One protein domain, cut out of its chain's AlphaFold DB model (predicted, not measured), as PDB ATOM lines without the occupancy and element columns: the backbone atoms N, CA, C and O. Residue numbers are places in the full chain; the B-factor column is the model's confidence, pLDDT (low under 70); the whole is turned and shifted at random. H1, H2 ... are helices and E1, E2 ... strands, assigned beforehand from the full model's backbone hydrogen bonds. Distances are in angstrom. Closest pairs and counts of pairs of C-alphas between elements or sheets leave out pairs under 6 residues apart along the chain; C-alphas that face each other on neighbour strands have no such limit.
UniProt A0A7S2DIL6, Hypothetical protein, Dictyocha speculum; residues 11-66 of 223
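What this domain is: This is residues 11 to 66 of the 223 residues of the protein "Hypothetical protein" of Dictyocha speculum (UniProt A0A7S2DIL6). A small antiparallel sheet of three short strands has one helix, H2, running across one face, over E2 and E3. H3 leads away from the sheet and packs on H2 beside its first residue, Gly 21, while the short helix H1 is near H2 and off the sheet. The printed part has 56 residues, with three named helices and three named strands in the order H1 H2 E1 E2 E3 H3; the sheet order is E1 - E2 - E3, and the class is mixed, helices and strands. The whole is compact, with a radius of gyration of the C-alphas of 10.7 A and spans of 29 by 25 by 17 A.

Where its parts are: In the sheet, E1 is residues 33 to 37, 12.4 A from first to last C-alpha, E2 is residues 40 to 44, 14.0 A, and E3 is residues 51 to 53, 7.0 A. C-alpha 33 stands at (55.327, 99.295, 141.022). H2, the longest helix, is residues 21 to 30 and measures 14.4 A. H1 is residues 11 to 17, 10.0 A, beginning with C-alpha 11 at (43.526, 113.014, 147.463). H3 is residues 57 to 65, 12.3 A, ending with C-alpha 65 at (53.165, 120.862, 155.964).

How they stand to each other: The sheet is a meander, each strand the antiparallel neighbour of the one before. E1 and E2 form a hairpin at 154 degrees, with N 34 and O 42 within hydrogen-bond range at 2.8 A. E2 and E3 form a hairpin at 163 degrees, with N 52 and O 43 at 3.0 A. H2 is on the sheet, making two layers, a helix on one face of a sheet; its height over the sheet is 10.3 A. It runs across the strands, at 70 degrees to E3 on the local plane, and the closest C-alphas of H2 and E2 are those of Trp 28 and Ala 43, 5.8 A apart. H2 and H3 touch, the closest C-alphas being those of Gly 21 and Ser 59, 4.4 A apart; they run opposite ways at a shallow tilt of 34 degrees, only just short of steep. H1 and H2 are close but not clearly touching, about perpendicular at 76 degrees, with the C-alphas of Gln 14 and Leu 24 closest at 6.6 A. H1 and H3 are not on the sheet. In H1, H2 and H3 every O i to N i+4 pair is within hydrogen-bond range.

The domain as a whole: The two C-alphas farthest apart are those of Glu 49 and Ala 66, 30.2 A. The printed part has no cut. Four links are tight, and the link from E2 to E3, with 6 residues, is short. The mean pLDDT of the printed part is 91.8, and no printed residue is under 70.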
ATOM      1  N   LEU A  11      44.347 112.465 146.379       91.44
ATOM      2  CA  LEU A  11      43.526 113.014 147.463       91.44
ATOM      3  C   LEU A  11      42.095 112.458 147.426       91.44
ATOM      4  O   LEU A  11      41.554 112.066 148.457       91.44
ATOM      5  N   ALA A  12      41.493 112.375 146.239       90.62
ATOM      6  CA  ALA A  12      40.183 111.754 146.069       90.62
ATOM      7  C   ALA A  12      40.228 110.255 146.411       90.62
ATOM      8  O   ALA A  12      39.333 109.753 147.097       90.62
ATOM      9  N   ALA A  13      41.290 109.549 146.006       89.94
ATOM     10  CA  ALA A  13      41.502 108.149 146.370       89.94
ATOM     11  C   ALA A  13      41.610 107.967 147.894       89.94
ATOM     12  O   ALA A  13      40.899 107.135 148.456       89.94
ATOM     13  N   GLN A  14      42.416 108.793 148.568       91.06
ATOM     14  CA  GLN A  14      42.550 108.813 150.025       91.06
ATOM     15  C   GLN A  14      41.183 108.967 150.714       91.06
ATOM     16  O   GLN A  14      40.811 108.153 151.559       91.06
ATOM     17  N   GLN A  15      40.406 109.978 150.313       91.00
ATOM     18  CA  GLN A  15      39.092 110.276 150.891       91.00
ATOM     19  C   GLN A  15      38.073 109.158 150.644       91.00
ATOM     20  O   GLN A  15      37.314 108.797 151.542       91.00
ATOM     21  N   CYS A  16      38.050 108.600 149.434       89.62
ATOM     22  CA  CYS A  16      37.103 107.554 149.066       89.62
ATOM     23  C   CYS A  16      37.388 106.224 149.776       89.62
ATOM     24  O   CYS A  16      36.449 105.494 150.108       89.62
ATOM     25  N   LEU A  17      38.666 105.897 149.980       91.06
ATOM     26  CA  LEU A  17      39.100 104.663 150.636       91.06
ATOM     27  C   LEU A  17      39.182 104.797 152.164       91.06
ATOM     28  O   LEU A  17      39.263 103.782 152.850       91.06
ATOM     29  N   GLY A  18      39.139 106.023 152.697       93.00
ATOM     30  CA  GLY A  18      39.280 106.287 154.128       93.00
ATOM     31  C   GLY A  18      40.695 106.026 154.651       93.00
ATOM     32  O   GLY A  18      40.845 105.593 155.790       93.00
ATOM     33  N   LEU A  19      41.714 106.253 153.818       93.12
ATOM     34  CA  LEU A  19      43.124 106.047 154.161       93.12
ATOM     35  C   LEU A  19      43.771 107.359 154.634       93.12
ATOM     36  O   LEU A  19      43.317 108.445 154.276       93.12
ATOM     37  N   SER A  20      44.844 107.291 155.421       93.31
ATOM     38  CA  SER A  20      45.769 108.427 155.571       93.31
ATOM     39  C   SER A  20      46.716 108.528 154.360       93.31
ATOM     40  O   SER A  20      46.757 107.615 153.529       93.31
ATOM     41  N   GLY A  21      47.488 109.617 154.238       92.25
ATOM     42  CA  GLY A  21      48.553 109.704 153.233       92.25
ATOM     43  C   GLY A  21      49.588 108.588 153.406       92.25
ATOM     44  O   GLY A  21      49.986 107.957 152.425       92.25
ATOM     45  N   ALA A  22      49.956 108.290 154.656       92.81
ATOM     46  CA  ALA A  22      50.860 107.199 155.015       92.81
ATOM     47  C   ALA A  22      50.291 105.808 154.679       92.81
ATOM     48  O   ALA A  22      51.005 104.976 154.120       92.81
ATOM     49  N   ASP A  23      49.007 105.553 154.952       95.12
ATOM     50  CA  ASP A  23      48.379 104.265 154.624       95.12
ATOM     51  C   ASP A  23      48.255 104.071 153.105       95.12
ATOM     52  O   ASP A  23      48.499 102.977 152.595       95.12
ATOM     53  N   LEU A  24      47.930 105.139 152.363       95.12
ATOM     54  CA  LEU A  24      47.915 105.106 150.899       95.12
ATOM     55  C   LEU A  24      49.310 104.784 150.344       95.12
ATOM     56  O   LEU A  24      49.432 103.938 149.457       95.12
ATOM     57  N   GLU A  25      50.358 105.426 150.874       95.38
ATOM     58  CA  GLU A  25      51.748 105.125 150.519       95.38
ATOM     59  C   GLU A  25      52.095 103.661 150.827       95.38
ATOM     60  O   GLU A  25      52.697 102.991 149.987       95.38
ATOM     61  N   ALA A  26      51.700 103.138 151.990       95.31
ATOM     62  CA  ALA A  26      51.965 101.756 152.381       95.31
ATOM     63  C   ALA A  26      51.303 100.748 151.423       95.31
ATOM     64  O   ALA A  26      51.981  99.853 150.913       95.31
ATOM     65  N   CYS A  27      50.016 100.935 151.103       95.75
ATOM     66  CA  CYS A  27      49.306 100.131 150.101       95.75
ATOM     67  C   CYS A  27      49.961 100.223 148.716       95.75
ATOM     68  O   CYS A  27      50.047  99.227 147.999       95.75
ATOM     69  N   TRP A  28      50.427 101.413 148.332       95.94
ATOM     70  CA  TRP A  28      51.094 101.652 147.054       95.94
ATOM     71  C   TRP A  28      52.454 100.953 146.962       95.94
ATOM     72  O   TRP A  28      52.752 100.331 145.945       95.94
ATOM     73  N   ARG A  29      53.266 101.000 148.027       94.50
ATOM     74  CA  ARG A  29      54.582 100.336 148.087       94.50
ATOM     75  C   ARG A  29      54.487  98.815 148.164       94.50
ATOM     76  O   ARG A  29      55.416  98.141 147.732       94.50
ATOM     77  N   ALA A  30      53.404  98.286 148.730       95.75
ATOM     78  CA  ALA A  30      53.160  96.848 148.797       95.75
ATOM     79  C   ALA A  30      52.770  96.249 147.435       95.75
ATOM     80  O   ALA A  30      52.986  95.059 147.206       95.75
ATOM     81  N   GLY A  31      52.211  97.060 146.537       94.12
ATOM     82  CA  GLY A  31      51.776  96.607 145.225       94.12
ATOM     83  C   GLY A  31      52.881  96.611 144.159       94.12
ATOM     84  O   GLY A  31      53.933  97.236 144.323       94.12
ATOM     85  N   PRO A  32      52.652  95.944 143.011       93.44
ATOM     86  CA  PRO A  32      53.572  95.986 141.879       93.44
ATOM     87  C   PRO A  32      53.745  97.419 141.359       93.44
ATOM     88  O   PRO A  32      52.780  98.029 140.892       93.44
ATOM     89  N   CYS A  33      54.976  97.931 141.412       94.44
ATOM     90  CA  CYS A  33      55.327  99.295 141.022       94.44
ATOM     91  C   CYS A  33      56.154  99.316 139.726       94.44
ATOM     92  O   CYS A  33      57.137  98.588 139.589       94.44
ATOM     93  N   LEU A  34      55.785 100.197 138.796       95.69
ATOM     94  CA  LEU A  34      56.465 100.433 137.524       95.69
ATOM     95  C   LEU A  34      56.888 101.905 137.417       95.69
ATOM     96  O   LEU A  34      56.082 102.811 137.630       95.69
ATOM     97  N   LYS A  35      58.146 102.148 137.037       94.44
ATOM     98  CA  LYS A  35      58.633 103.485 136.670       94.44
ATOM     99  C   LYS A  35      58.222 103.788 135.227       94.44
ATOM    100  O   LYS A  35      58.580 103.034 134.328       94.44
ATOM    101  N   LEU A  36      57.481 104.874 135.018       91.94
ATOM    102  CA  LEU A  36      57.011 105.310 133.697       91.94
ATOM    103  C   LEU A  36      57.938 106.359 133.074       91.94
ATOM    104  O   LEU A  36      58.170 106.343 131.872       91.94
ATOM    105  N   ALA A  37      58.458 107.263 133.903       86.56
ATOM    106  CA  ALA A  37      59.372 108.339 133.527       86.56
ATOM    107  C   ALA A  37      60.204 108.752 134.761       86.56
ATOM    108  O   ALA A  37      59.929 108.274 135.872       86.56
ATOM    109  N   PRO A  38      61.232 109.611 134.627       81.00
ATOM    110  CA  PRO A  38      61.850 110.267 135.781       81.00
ATOM    111  C   PRO A  38      60.784 110.867 136.714       81.00
ATOM    112  O   PRO A  38      59.801 111.451 136.259       81.00
ATOM    113  N   GLY A  39      60.900 110.603 138.019       83.56
ATOM    114  CA  GLY A  39      59.942 111.078 139.028       83.56
ATOM    115  C   GLY A  39      58.501 110.552 138.911       83.56
ATOM    116  O   GLY A  39      57.659 110.946 139.714       83.56
ATOM    117  N   THR A  40      58.190 109.671 137.953       90.31
ATOM    118  CA  THR A  40      56.817 109.222 137.673       90.31
ATOM    119  C   THR A  40      56.702 107.707 137.772       90.31
ATOM    120  O   THR A  40      57.244 106.962 136.950       90.31
ATOM    121  N   TYR A  41      55.946 107.253 138.764       94.56
ATOM    122  CA  TYR A  41      55.775 105.850 139.113       94.56
ATOM    123  C   TYR A  41      54.293 105.517 139.212       94.56
ATOM    124  O   TYR A  41      53.518 106.304 139.747       94.56
ATOM    125  N   VAL A  42      53.900 104.337 138.747       96.50
ATOM    126  CA  VAL A  42      52.547 103.801 138.921       96.50
ATOM    127  C   VAL A  42      52.616 102.503 139.708       96.50
ATOM    128  O   VAL A  42      53.491 101.681 139.451       96.50
ATOM    129  N   ALA A  43      51.685 102.292 140.633       96.56
ATOM    130  CA  ALA A  43      51.508 100.987 141.259       96.56
ATOM    131  C   ALA A  43      50.027 100.668 141.440       96.56
ATOM    132  O   ALA A  43      49.200 101.578 141.571       96.56
ATOM    133  N   LYS A  44      49.696  99.373 141.441       95.44
ATOM    134  CA  LYS A  44      48.394  98.910 141.936       95.44
ATOM    135  C   LYS A  44      48.390  99.080 143.455       95.44
ATOM    136  O   LYS A  44      49.358  98.699 144.100       95.44
ATOM    137  N   LEU A  45      47.325  99.629 144.027       94.19
ATOM    138  CA  LEU A  45      47.173  99.673 145.479       94.19
ATOM    139  C   LEU A  45      46.860  98.266 145.998       94.19
ATOM    140  O   LEU A  45      45.837  97.685 145.631       94.19
ATOM    141  N   GLU A  46      47.722  97.718 146.850       95.50
ATOM    142  CA  GLU A  46      47.507  96.392 147.432       95.50
ATOM    143  C   GLU A  46      46.187  96.355 148.218       95.50
ATOM    144  O   GLU A  46      45.896  97.253 149.009       95.50
ATOM    145  N   GLY A  47      45.360  95.334 147.973       92.19
ATOM    146  CA  GLY A  47      44.019  95.223 148.563       92.19
ATOM    147  C   GLY A  47      42.924  96.061 147.885       92.19
ATOM    148  O   GLY A  47      41.772  96.009 148.320       92.19
ATOM    149  N   HIS A  48      43.235  96.787 146.803       90.06
ATOM    150  CA  HIS A  48      42.276  97.621 146.075       90.06
ATOM    151  C   HIS A  48      42.368  97.430 144.551       90.06
ATOM    152  O   HIS A  48      43.425  97.179 143.977       90.06
ATOM    153  N   GLU A  49      41.250  97.619 143.849       89.38
ATOM    154  CA  GLU A  49      41.200  97.579 142.377       89.38
ATOM    155  C   GLU A  49      41.473  98.964 141.765       89.38
ATOM    156  O   GLU A  49      40.700  99.473 140.957       89.38
ATOM    157  N   LEU A  50      42.566  99.602 142.196       90.50
ATOM    158  CA  LEU A  50      42.971 100.944 141.772       90.50
ATOM    159  C   LEU A  50      44.471 100.994 141.488       90.50
ATOM    160  O   LEU A  50      45.263 100.334 142.159       90.50
ATOM    161  N   TYR A  51      44.849 101.830 140.526       93.19
ATOM    162  CA  TYR A  51      46.234 102.217 140.278       93.19
ATOM    163  C   TYR A  51      46.402 103.686 140.638       93.19
ATOM    164  O   TYR A  51      45.527 104.495 140.323       93.19
ATOM    165  N   THR A  52      47.521 104.036 141.262       93.31
ATOM    166  CA  THR A  52      47.840 105.430 141.585       93.31
ATOM    167  C   THR A  52      49.224 105.801 141.075       93.31
ATOM    168  O   THR A  52      50.172 105.006 141.112       93.31
ATOM    169  N   LEU A  53      49.320 107.031 140.563       94.94
ATOM    170  CA  LEU A  53      50.584 107.655 140.196       94.94
ATOM    171  C   LEU A  53      51.188 108.302 141.437       94.94
ATOM    172  O   LEU A  53      50.501 109.051 142.128       94.94
ATOM    173  N   ASN A  54      52.462 108.028 141.712       94.62
ATOM    174  CA  ASN A  54      53.213 108.607 142.826       94.62
ATOM    175  C   ASN A  54      52.428 108.570 144.153       94.62
ATOM    176  O   ASN A  54      52.257 109.596 144.812       94.62
ATOM    177  N   GLY A  55      51.924 107.392 144.548       94.31
ATOM    178  CA  GLY A  55      51.083 107.225 145.748       94.31
ATOM    179  C   GLY A  55      51.742 107.676 147.061       94.31
ATOM    180  O   GLY A  55      51.048 107.948 148.033       94.31
ATOM    181  N   PHE A  56      53.067 107.838 147.069       92.06
ATOM    182  CA  PHE A  56      53.837 108.410 148.178       92.06
ATOM    183  C   PHE A  56      53.655 109.929 148.366       92.06
ATOM    184  O   PHE A  56      53.997 110.454 149.423       92.06
ATOM    185  N   TYR A  57      53.146 110.656 147.362       92.06
ATOM    186  CA  TYR A  57      53.178 112.125 147.346       92.06
ATOM    187  C   TYR A  57      52.409 112.770 148.506       92.06
ATOM    188  O   TYR A  57      52.845 113.787 149.035       92.06
ATOM    189  N   LEU A  58      51.274 112.198 148.921       92.12
ATOM    190  CA  LEU A  58      50.467 112.781 150.000       92.12
ATOM    191  C   LEU A  58      51.164 112.690 151.357       92.12
ATOM    192  O   LEU A  58      51.229 113.690 152.058       92.12
ATOM    193  N   SER A  59      51.740 111.530 151.668       91.19
ATOM    194  CA  SER A  59      52.581 111.320 152.852       91.19
ATOM    195  C   SER A  59      53.773 112.287 152.866       91.19
ATOM    196  O   SER A  59      54.010 112.982 153.848       91.19
ATOM    197  N   MET A  60      54.455 112.450 151.726       89.00
ATOM    198  CA  MET A  60      55.526 113.443 151.587       89.00
ATOM    199  C   MET A  60      55.025 114.881 151.814       89.00
ATOM    200  O   MET A  60      55.659 115.656 152.520       89.00
ATOM    201  N   ARG A  61      53.875 115.265 151.250       89.00
ATOM    202  CA  ARG A  61      53.285 116.597 151.464       89.00
ATOM    203  C   ARG A  61      52.937 116.840 152.935       89.00
ATOM    204  O   ARG A  61      53.117 117.956 153.421       89.00
ATOM    205  N   GLU A  62      52.412 115.830 153.623       87.38
ATOM    206  CA  GLU A  62      52.122 115.894 155.058       87.38
ATOM    207  C   GLU A  62      53.401 116.210 155.849       87.38
ATOM    208  O   GLU A  62      53.377 117.122 156.667       87.38
ATOM    209  N   GLU A  63      54.539 115.584 155.527       83.69
ATOM    210  CA  GLU A  63      55.839 115.888 156.157       83.69
ATOM    211  C   GLU A  63      56.265 117.358 155.958       83.69
ATOM    212  O   GLU A  63      56.730 117.997 156.898       83.69
ATOM    213  N   TYR A  64      56.047 117.932 154.768       84.50
ATOM    214  CA  TYR A  64      56.379 119.337 154.470       84.50
ATOM    215  C   TYR A  64      55.436 120.364 155.114       84.50
ATOM    216  O   TYR A  64      55.792 121.536 155.247       84.50
ATOM    217  N   THR A  65      54.215 119.957 155.462       84.69
ATOM    218  CA  THR A  65      53.165 120.862 155.964       84.69
ATOM    219  C   THR A  65      52.839 120.657 157.441       84.69
ATOM    220  O   THR A  65      52.106 121.462 158.020       84.69
ATOM    221  N   ALA A  66      53.393 119.618 158.066       80.31
ATOM    222  CA  ALA A  66      53.277 119.345 159.490       80.31
ATOM    223  C   ALA A  66      54.406 119.999 160.313       80.31
ATOM    224  O   ALA A  66      55.460 120.387 159.810       80.31
TER     225      ALA A  66